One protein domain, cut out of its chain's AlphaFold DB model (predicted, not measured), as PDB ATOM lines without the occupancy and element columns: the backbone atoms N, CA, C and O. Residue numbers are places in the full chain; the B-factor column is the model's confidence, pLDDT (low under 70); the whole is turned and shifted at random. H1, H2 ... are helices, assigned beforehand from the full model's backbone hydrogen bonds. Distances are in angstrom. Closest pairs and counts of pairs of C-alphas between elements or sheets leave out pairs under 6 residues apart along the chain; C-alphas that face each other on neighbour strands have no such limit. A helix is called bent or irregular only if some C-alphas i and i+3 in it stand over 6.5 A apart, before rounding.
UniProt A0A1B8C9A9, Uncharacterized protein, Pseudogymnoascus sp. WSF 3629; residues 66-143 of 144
ATOM      1  N   PRO A  66     213.227 249.816 229.927       88.56
ATOM      2  CA  PRO A  66     212.018 250.531 229.539       88.56
ATOM      3  C   PRO A  66     210.917 250.359 230.593       88.56
ATOM      4  O   PRO A  66     210.718 249.268 231.131       88.56
ATOM      5  N   TRP A  67     210.150 251.424 230.851       89.50
ATOM      6  CA  TRP A  67     209.120 251.450 231.901       89.50
ATOM      7  C   TRP A  67     208.085 250.320 231.771       89.50
ATOM      8  O   TRP A  67     207.629 249.758 232.767       89.50
ATOM      9  N   THR A  68     207.774 249.923 230.536       90.56
ATOM     10  CA  THR A  68     206.860 248.819 230.220       90.56
ATOM     11  C   THR A  68     207.252 247.509 230.907       90.56
ATOM     12  O   THR A  68     206.374 246.781 231.367       90.56
ATOM     13  N   VAL A  69     208.548 247.219 231.065       89.50
ATOM     14  CA  VAL A  69     209.017 245.972 231.698       89.50
ATOM     15  C   VAL A  69     208.602 245.898 233.169       89.50
ATOM     16  O   VAL A  69     208.220 244.828 233.637       89.50
ATOM     17  N   TYR A  70     208.567 247.026 233.885       91.25
ATOM     18  CA  TYR A  70     208.070 247.055 235.265       91.25
ATOM     19  C   TYR A  70     206.575 246.741 235.347       91.25
ATOM     20  O   TYR A  70     206.136 246.079 236.284       91.25
ATOM     21  N   THR A  71     205.790 247.172 234.355       92.44
ATOM     22  CA  THR A  71     204.349 246.879 234.318       92.44
ATOM     23  C   THR A  71     204.079 245.400 234.059       92.44
ATOM     24  O   THR A  71     203.231 244.815 234.727       92.44
ATOM     25  N   VAL A  72     204.854 244.771 233.170       90.06
ATOM     26  CA  VAL A  72     204.778 243.326 232.925       90.06
ATOM     27  C   VAL A  72     205.172 242.565 234.188       90.06
ATOM     28  O   VAL A  72     204.410 241.722 234.647       90.06
ATOM     29  N   ALA A  73     206.288 242.928 234.827       90.56
ATOM     30  CA  ALA A  73     206.708 242.311 236.085       90.56
ATOM     31  C   ALA A  73     205.659 242.461 237.207       90.56
ATOM     32  O   ALA A  73     205.478 241.550 238.015       90.56
ATOM     33  N   PHE A  74     204.937 243.585 237.257       92.00
ATOM     34  CA  PHE A  74     203.845 243.785 238.210       92.00
ATOM     35  C   PHE A  74     202.628 242.905 237.904       92.00
ATOM     36  O   PHE A  74     202.041 242.339 238.826       92.00
ATOM     37  N   VAL A  75     202.253 242.762 236.632       91.56
ATOM     38  CA  VAL A  75     201.167 241.861 236.218       91.56
ATOM     39  C   VAL A  75     201.519 240.409 236.539       91.56
ATOM     40  O   VAL A  75     200.687 239.705 237.098       91.56
ATOM     41  N   GLU A  76     202.760 239.992 236.293       92.00
ATOM     42  CA  GLU A  76     203.277 238.671 236.674       92.00
ATOM     43  C   GLU A  76     203.242 238.450 238.197       92.00
ATOM     44  O   GLU A  76     202.853 237.389 238.685       92.00
ATOM     45  N   LEU A  77     203.586 239.473 238.989       89.81
ATOM     46  CA  LEU A  77     203.429 239.412 240.443       89.81
ATOM     47  C   LEU A  77     201.953 239.267 240.839       89.81
ATOM     48  O   LEU A  77     201.637 238.487 241.736       89.81
ATOM     49  N   CYS A  78     201.055 240.005 240.183       88.69
ATOM     50  CA  CYS A  78     199.616 239.930 240.429       88.69
ATOM     51  C   CYS A  78     199.034 238.566 240.043       88.69
ATOM     52  O   CYS A  78     198.149 238.079 240.747       88.69
ATOM     53  N   GLU A  79     199.533 237.949 238.972       91.25
ATOM     54  CA  GLU A  79     199.182 236.591 238.550       91.25
ATOM     55  C   GLU A  79     199.513 235.606 239.673       91.25
ATOM     56  O   GLU A  79     198.606 234.991 240.242       91.25
ATOM     57  N   ARG A  80     200.777 235.580 240.111       87.56
ATOM     58  CA  ARG A  80     201.225 234.690 241.190       87.56
ATOM     59  C   ARG A  80     200.513 234.975 242.507       87.56
ATOM     60  O   ARG A  80     200.133 234.047 243.224       87.56
ATOM     61  N   PHE A  81     200.307 236.249 242.834       88.31
ATOM     62  CA  PHE A  81     199.615 236.655 244.053       88.31
ATOM     63  C   PHE A  81     198.154 236.208 244.047       88.31
ATOM     64  O   PHE A  81     197.676 235.659 245.038       88.31
ATOM     65  N   SER A  82     197.444 236.394 242.938       88.56
ATOM     66  CA  SER A  82     196.032 236.020 242.838       88.56
ATOM     67  C   SER A  82     195.869 234.502 242.822       88.56
ATOM     68  O   SER A  82     194.986 233.976 243.504       88.56
ATOM     69  N   TYR A  83     196.753 233.791 242.119       85.06
ATOM     70  CA  TYR A  83     196.719 232.336 242.014       85.06
ATOM     71  C   TYR A  83     196.941 231.655 243.368       85.06
ATOM     72  O   TYR A  83     196.105 230.869 243.813       85.06
ATOM     73  N   TYR A  84     198.037 231.973 244.062       86.94
ATOM     74  CA  TYR A  84     198.344 231.340 245.347       86.94
ATOM     75  C   TYR A  84     197.587 231.978 246.521       86.94
ATOM     76  O   TYR A  84     197.217 231.278 247.465       86.94
ATOM     77  N   GLY A  85     197.295 233.281 246.462       85.19
ATOM     78  CA  GLY A  85     196.603 234.008 247.528       85.19
ATOM     79  C   GLY A  85     195.138 233.603 247.694       85.19
ATOM     80  O   GLY A  85     194.625 233.586 248.814       85.19
ATOM     81  N   THR A  86     194.461 233.214 246.611       88.25
ATOM     82  CA  THR A  86     193.047 232.805 246.674       88.25
ATOM     83  C   THR A  86     192.849 231.325 247.000       88.25
ATOM     84  O   THR A  86     191.815 230.978 247.572       88.25
ATOM     85  N   GLN A  87     193.830 230.452 246.733       85.62
ATOM     86  CA  GLN A  87     193.717 229.001 246.963       85.62
ATOM     87  C   GLN A  87     193.324 228.644 248.401       85.62
ATOM     88  O   GLN A  87     192.399 227.861 248.632       85.62
ATOM     89  N   VAL A  88     194.002 229.238 249.386       86.06
ATOM     90  CA  VAL A  88     193.763 228.937 250.806       86.06
ATOM     91  C   VAL A  88     192.412 229.481 251.265       86.06
ATOM     92  O   VAL A  88     191.677 228.798 251.982       86.06
ATOM     93  N   VAL A  89     192.049 230.692 250.833       86.38
ATOM     94  CA  VAL A  89     190.764 231.316 251.178       86.38
ATOM     95  C   VAL A  89     189.608 230.501 250.604       86.38
ATOM     96  O   VAL A  89     188.657 230.191 251.318       86.38
ATOM     97  N   PHE A  90     189.723 230.090 249.345       85.75
ATOM     98  CA  PHE A  90     188.715 229.307 248.648       85.75
ATOM     99  C   PHE A  90     188.530 227.912 249.264       85.75
ATOM    100  O   PHE A  90     187.404 227.497 249.548       85.75
ATOM    101  N   SER A  91     189.630 227.214 249.562       86.00
ATOM    102  CA  SER A  91     189.574 225.912 250.231       86.00
ATOM    103  C   SER A  91     188.935 226.015 251.621       86.00
ATOM    104  O   SER A  91     188.058 225.219 251.965       86.00
ATOM    105  N   ASN A  92     189.301 227.036 252.403       87.44
ATOM    106  CA  ASN A  92     188.700 227.287 253.714       87.44
ATOM    107  C   ASN A  92     187.205 227.616 253.613       87.44
ATOM    108  O   ASN A  92     186.412 227.077 254.384       87.44
ATOM    109  N   PHE A  93     186.810 228.428 252.630       88.19
ATOM    110  CA  PHE A  93     185.418 228.796 252.381       88.19
ATOM    111  C   PHE A  93     184.529 227.575 252.103       88.19
ATOM    112  O   PHE A  93     183.425 227.485 252.643       88.19
ATOM    113  N   ILE A  94     185.016 226.617 251.306       88.19
ATOM    114  CA  ILE A  94     184.285 225.383 250.977       88.19
ATOM    115  C   ILE A  94     184.255 224.415 252.159       88.19
ATOM    116  O   ILE A  94     183.204 223.853 252.479       88.19
ATOM    117  N   ASN A  95     185.406 224.206 252.798       87.94
ATOM    118  CA  ASN A  95     185.564 223.197 253.839       87.94
ATOM    119  C   ASN A  95     184.783 223.520 255.102       87.94
ATOM    120  O   ASN A  95     184.172 222.631 255.698       87.94
ATOM    121  N   ARG A  96     184.859 224.776 255.540       85.75
ATOM    122  CA  ARG A  96     184.513 225.169 256.901       85.75
ATOM    123  C   ARG A  96     183.127 225.817 256.922       85.75
ATOM    124  O   ARG A  96     182.771 226.513 255.968       85.75
ATOM    125  N   PRO A  97     182.312 225.553 257.956       84.12
ATOM    126  CA  PRO A  97     181.026 226.221 258.131       84.12
ATOM    127  C   PRO A  97     181.226 227.694 258.513       84.12
ATOM    128  O   PRO A  97     182.348 228.125 258.784       84.12
ATOM    129  N   LEU A  98     180.131 228.461 258.550       85.25
ATOM    130  CA  LEU A  98     180.165 229.834 259.051       85.25
ATOM    131  C   LEU A  98     180.742 229.859 260.479       85.25
ATOM    132  O   LEU A  98     180.350 229.028 261.307       85.25
ATOM    133  N   PRO A  99     181.617 230.825 260.800       80.88
ATOM    134  CA  PRO A  99     182.074 231.025 262.163       80.88
ATOM    135  C   PRO A  99     180.888 231.421 263.051       80.88
ATOM    136  O   PRO A  99     180.018 232.197 262.657       80.88
ATOM    137  N   ASN A 100     180.862 230.890 264.270       73.38
ATOM    138  CA  ASN A 100     179.762 231.016 265.232       73.38
ATOM    139  C   ASN A 100     179.625 232.416 265.869       73.38
ATOM    140  O   ASN A 100     178.777 232.610 266.734       73.38
ATOM    141  N   GLY A 101     180.426 233.402 265.446       69.31
ATOM    142  CA  GLY A 101     180.321 234.796 265.891       69.31
ATOM    143  C   GLY A 101     180.729 235.035 267.347       69.31
ATOM    144  O   GLY A 101     180.669 236.168 267.814       69.31
ATOM    145  N   SER A 102     181.134 233.991 268.077       69.56
ATOM    146  CA  SER A 102     181.502 234.079 269.494       69.56
ATOM    147  C   SER A 102     182.936 234.561 269.713       69.56
ATOM    148  O   SER A 102     183.324 234.826 270.847       69.56
ATOM    149  N   LEU A 103     183.739 234.636 268.649       74.44
ATOM    150  CA  LEU A 103     185.144 235.029 268.710       74.44
ATOM    151  C   LEU A 103     185.300 236.538 268.446       74.44
ATOM    152  O   LEU A 103     184.608 237.077 267.572       74.44
ATOM    153  N   PRO A 104     186.211 237.237 269.149       74.81
ATOM    154  CA  PRO A 104     186.484 238.650 268.906       74.81
ATOM    155  C   PRO A 104     186.850 238.899 267.439       74.81
ATOM    156  O   PRO A 104     187.741 238.251 266.898       74.81
ATOM    157  N   GLY A 105     186.148 239.826 266.782       73.25
ATOM    158  CA  GLY A 105     186.367 240.149 265.368       73.25
ATOM    159  C   GLY A 105     185.837 239.114 264.368       73.25
ATOM    160  O   GLY A 105     186.014 239.302 263.166       73.25
ATOM    161  N   SER A 106     185.176 238.047 264.828       78.56
ATOM    162  CA  SER A 106     184.468 237.125 263.940       78.56
ATOM    163  C   SER A 106     183.129 237.715 263.496       78.56
ATOM    164  O   SER A 106     182.435 238.387 264.262       78.56
ATOM    165  N   ASN A 107     182.754 237.473 262.242       78.94
ATOM    166  CA  ASN A 107     181.459 237.878 261.714       78.94
ATOM    167  C   ASN A 107     180.863 236.727 260.889       78.94
ATOM    168  O   ASN A 107     181.350 236.447 259.790       78.94
ATOM    169  N   PRO A 108     179.784 236.086 261.378       77.19
ATOM    170  CA  PRO A 108     179.123 235.001 260.662       77.19
ATOM    171  C   PRO A 108     178.646 235.449 259.279       77.19
ATOM    172  O   PRO A 108     178.780 234.715 258.308       77.19
ATOM    173  N   LYS A 109     178.145 236.686 259.156       79.12
ATOM    174  CA  LYS A 109     177.570 237.202 257.905       79.12
ATOM    175  C   LYS A 109     178.599 237.338 256.784       79.12
ATOM    176  O   LYS A 109     178.214 237.322 255.622       79.12
ATOM    177  N   THR A 110     179.880 237.485 257.120       80.56
ATOM    178  CA  THR A 110     180.973 237.620 256.144       80.56
ATOM    179  C   THR A 110     181.859 236.376 256.066       80.56
ATOM    180  O   THR A 110     182.791 236.352 255.268       80.56
ATOM    181  N   GLY A 111     181.605 235.349 256.887       81.00
ATOM    182  CA  GLY A 111     182.458 234.162 256.979       81.00
ATOM    183  C   GLY A 111     183.822 234.416 257.632       81.00
ATOM    184  O   GLY A 111     184.707 233.565 257.547       81.00
ATOM    185  N   ALA A 112     184.017 235.577 258.270       84.00
ATOM    186  CA  ALA A 112     185.284 235.964 258.882       84.00
ATOM    187  C   ALA A 112     185.450 235.317 260.264       84.00
ATOM    188  O   ALA A 112     184.639 235.551 261.161       84.00
ATOM    189  N   GLY A 113     186.516 234.535 260.447       81.44
ATOM    190  CA  GLY A 113     186.845 233.878 261.716       81.44
ATOM    191  C   GLY A 113     187.376 234.818 262.804       81.44
ATOM    192  O   GLY A 113     187.354 234.455 263.975       81.44
ATOM    193  N   GLY A 114     187.790 236.037 262.447       80.19
ATOM    194  CA  GLY A 114     188.450 236.977 263.358       80.19
ATOM    195  C   GLY A 114     189.949 236.683 263.544       80.19
ATOM    196  O   GLY A 114     190.424 235.632 263.122       80.19
ATOM    197  N   PRO A 115     190.718 237.608 264.148       78.19
ATOM    198  CA  PRO A 115     192.178 237.510 264.273       78.19
ATOM    199  C   PRO A 115     192.668 236.528 265.351       78.19
ATOM    200  O   PRO A 115     193.869 236.390 265.545       78.19
ATOM    201  N   SER A 116     191.767 235.880 266.093       74.31
ATOM    202  CA  SER A 116     192.143 234.894 267.113       74.31
ATOM    203  C   SER A 116     192.693 233.606 266.491       74.31
ATOM    204  O   SER A 116     192.219 233.205 265.434       74.31
ATOM    205  N   ASP A 117     193.558 232.875 267.199       67.12
ATOM    206  CA  ASP A 117     194.062 231.554 266.759       67.12
ATOM    207  C   ASP A 117     192.954 230.498 266.581       67.12
ATOM    208  O   ASP A 117     193.107 229.520 265.853       67.12
ATOM    209  N   GLN A 118     191.801 230.705 267.225       69.44
ATOM    210  CA  GLN A 118     190.597 229.882 267.047       69.44
ATOM    211  C   GLN A 118     189.680 230.394 265.920       69.44
ATOM    212  O   GLN A 118     188.659 229.783 265.604       69.44
ATOM    213  N   GLY A 119     190.050 231.523 265.315       72.31
ATOM    214  CA  GLY A 119     189.306 232.278 264.321       72.31
ATOM    215  C   GLY A 119     189.449 231.687 262.936       72.31
ATOM    216  O   GLY A 119     190.261 232.103 262.115       72.31
ATOM    217  N   ILE A 120     188.622 230.692 262.663       78.81
ATOM    218  CA  ILE A 120     188.640 229.968 261.406       78.81
ATOM    219  C   ILE A 120     187.592 230.555 260.446       78.81
ATOM    220  O   ILE A 120     186.393 230.468 260.699       78.81
ATOM    221  N   SER A 121     188.042 231.133 259.327       85.75
ATOM    222  CA  SER A 121     187.147 231.631 258.269       85.75
ATOM    223  C   SER A 121     186.558 230.490 257.429       85.75
ATOM    224  O   SER A 121     187.252 229.517 257.118       85.75
ATOM    225  N   GLY A 122     185.283 230.618 257.052       86.88
ATOM    226  CA  GLY A 122     184.502 229.574 256.383       86.88
ATOM    227  C   GLY A 122     183.071 230.015 256.059       86.88
ATOM    228  O   GLY A 122     182.607 231.041 256.557       86.88
ATOM    229  N   ALA A 123     182.367 229.250 255.218       86.31
ATOM    230  CA  ALA A 123     180.964 229.517 254.893       86.31
ATOM    231  C   ALA A 123     180.160 228.274 254.482       86.31
ATOM    232  O   ALA A 123     179.034 228.097 254.928       86.31
ATOM    233  N   LEU A 124     180.684 227.406 253.616       85.38
ATOM    234  CA  LEU A 124     179.859 226.370 252.985       85.38
ATOM    235  C   LEU A 124     179.762 225.068 253.788       85.38
ATOM    236  O   LEU A 124     178.783 224.344 253.629       85.38
ATOM    237  N   GLY A 125     180.765 224.737 254.610       85.81
ATOM    238  CA  GLY A 125     180.762 223.518 255.429       85.81
ATOM    239  C   GLY A 125     180.644 222.202 254.644       85.81
ATOM    240  O   GLY A 125     180.181 221.206 255.191       85.81
ATOM    241  N   LYS A 126     181.042 222.171 253.363       86.25
ATOM    242  CA  LYS A 126     180.927 220.995 252.473       86.25
ATOM    243  C   LYS A 126     182.024 219.944 252.693       86.25
ATOM    244  O   LYS A 126     182.030 218.917 252.012       86.25
ATOM    245  N   GLY A 127     182.927 220.196 253.640       87.19
ATOM    246  CA  GLY A 127     183.964 219.266 254.073       87.19
ATOM    247  C   GLY A 127     185.112 219.073 253.079       87.19
ATOM    248  O   GLY A 127     185.043 219.447 251.906       87.19
ATOM    249  N   THR A 128     186.167 218.428 253.581       85.62
ATOM    250  CA  THR A 128     187.481 218.282 252.930       85.62
ATOM    251  C   THR A 128     187.425 217.561 251.590       85.62
ATOM    252  O   THR A 128     188.156 217.921 250.673       85.62
ATOM    253  N   ALA A 129     186.523 216.587 251.437       87.56
ATOM    254  CA  ALA A 129     186.351 215.864 250.178       87.56
ATOM    255  C   ALA A 129     185.920 216.798 249.033       87.56
ATOM    256  O   ALA A 129     186.470 216.725 247.936       87.56
ATOM    257  N   THR A 130     184.991 217.721 249.305       86.69
ATOM    258  CA  THR A 130     184.489 218.660 248.295       86.69
ATOM    259  C   THR A 130     185.545 219.700 247.928       86.69
ATOM    260  O   THR A 130     185.753 219.954 246.743       86.69
ATOM    261  N   ALA A 131     186.251 220.283 248.903       85.62
ATOM    262  CA  ALA A 131     187.297 221.257 248.580       85.62
ATOM    263  C   ALA A 131     188.484 220.619 247.858       85.62
ATOM    264  O   ALA A 131     189.027 221.233 246.947       85.62
ATOM    265  N   ASN A 132     188.858 219.387 248.214       86.69
ATOM    266  CA  ASN A 132     189.909 218.666 247.502       86.69
ATOM    267  C   ASN A 132     189.490 218.371 246.058       86.69
ATOM    268  O   ASN A 132     190.276 218.613 245.151       86.69
ATOM    269  N   GLY A 133     188.240 217.946 245.830       87.00
ATOM    270  CA  GLY A 133     187.712 217.735 244.481       87.00
ATOM    271  C   GLY A 133     187.748 219.001 243.621       87.00
ATOM    272  O   GLY A 133     188.167 218.944 242.466       87.00
ATOM    273  N   ILE A 134     187.386 220.158 244.187       86.06
ATOM    274  CA  ILE A 134     187.451 221.427 243.450       86.06
ATOM    275  C   ILE A 134     188.903 221.876 243.245       86.06
ATOM    276  O   ILE A 134     189.233 222.334 242.158       86.06
ATOM    277  N   ASN A 135     189.792 221.696 244.226       85.56
ATOM    278  CA  ASN A 135     191.217 221.996 244.062       85.56
ATOM    279  C   ASN A 135     191.844 221.155 242.938       85.56
ATOM    280  O   ASN A 135     192.592 221.687 242.123       85.56
ATOM    281  N   THR A 136     191.505 219.866 242.853       86.06
ATOM    282  CA  THR A 136     191.964 218.990 241.768       86.06
ATOM    283  C   THR A 136     191.378 219.409 240.420       86.06
ATOM    284  O   THR A 136     192.121 219.498 239.450       86.06
ATOM    285  N   PHE A 137     190.081 219.725 240.346       86.69
ATOM    286  CA  PHE A 137     189.466 220.250 239.121       86.69
ATOM    287  C   PHE A 137     190.142 221.546 238.649       86.69
ATOM    288  O   PHE A 137     190.467 221.685 237.473       86.69
ATOM    289  N   ASN A 138     190.407 222.464 239.578       83.06
ATOM    290  CA  ASN A 138     191.032 223.746 239.281       83.06
ATOM    291  C   ASN A 138     192.473 223.562 238.779       83.06
ATOM    292  O   ASN A 138     192.888 224.215 237.824       83.06
ATOM    293  N   ALA A 139     193.213 222.616 239.363       82.81
ATOM    294  CA  ALA A 139     194.547 222.254 238.895       82.81
ATOM    295  C   ALA A 139     194.536 221.652 237.479       82.81
ATOM    296  O   ALA A 139     195.442 221.937 236.709       82.81
ATOM    297  N   LEU A 140     193.515 220.869 237.113       85.19
ATOM    298  CA  LEU A 140     193.392 220.310 235.761       85.19
ATOM    299  C   LEU A 140     193.028 221.366 234.712       85.19
ATOM    300  O   LEU A 140     193.477 221.272 233.577       85.19
ATOM    301  N   TRP A 141     192.195 222.343 235.074       76.62
ATOM    302  CA  TRP A 141     191.642 223.304 234.119       76.62
ATOM    303  C   TRP A 141     192.515 224.545 233.906       76.62
ATOM    304  O   TRP A 141     192.553 225.076 232.805       76.62
ATOM    305  N   MET A 142     193.213 225.024 234.940       71.81
ATOM    306  CA  MET A 142     194.078 226.209 234.827       71.81
ATOM    307  C   MET A 142     195.501 225.895 234.348       71.81
ATOM    308  O   MET A 142     196.247 226.820 234.052       71.81
ATOM    309  N   GLN A 143     195.907 224.621 234.331       62.25
ATOM    310  CA  GLN A 143     197.265 224.194 233.951       62.25
ATOM    311  C   GLN A 143     197.293 223.449 232.601       62.25
ATOM    312  O   GLN A 143     198.255 222.736 232.321       62.25
TER     313      GLN A 143
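Overview. This is residues 66 to 143 of the 144 residues of an uncharacterized protein of Pseudogymnoascus sp. WSF 3629 (UniProt A0A1B8C9A9). A long, gently bent helix, H1, and a shorter helix, H2, make a V: the last part of H1, its arm H1b, meets H2 near Asn 95 and Gly 127, and the long link between the helices, residues 96 to 126, forms a looped head at the closed end of the V. At the other end, residues 66 to 82, of which 67 to 82 belong to H1, stick out as a free arm. The printed part has 78 residues, with two named helices in the order H1, H2 and no named strand, and its class is all helix. It is loose and elongated, with a radius of gyration of the C-alphas of 16.4 A and spans of 53 by 30 by 19 A.

Arrangement. H1, residues 67 to 95, is the longest helix; by its hydrogen bonds it was assigned as one helix, but it is bent, with C-alphas 85 and 88 6.7 A apart. Its arms H1a, residues 67 to 85, and H1b, residues 88 to 95, stand at a shallow tilt of 26 degrees. H1b touches H2, residues 127 to 142, and their closest C-alphas, those of Asn 95 and Gly 127, are 4.3 A apart. The two run opposite ways at a steep tilt of 47 degrees. H1a and H2 are apart. In H1b and H2 every O i to N i+4 pair is within hydrogen-bond range; in H1a 14 of 15 are.

Along the chain. H1a begins at C-alpha 67, (209.120, 251.450, 231.901), and is 26.6 A long. H1b is 10.5 A long and ends at C-alpha 95, (185.564, 223.197, 253.839). H2 is 22.8 A long and ends at C-alpha 142, (194.078, 226.209, 234.827).

Size, cuts and confidence. The two C-alphas farthest apart, those of Pro 66 and Ser 102, are 52.9 A apart. Without the stretch that stands free, the body has 61 residues and spans 39 by 21 by 18 A. The printed part has no cut, and the link from H1 to H2, 31 residues, is long. The mean pLDDT of the printed part is 83.6, and it is under 70 at residues 101 to 102, 117 to 118 and 143.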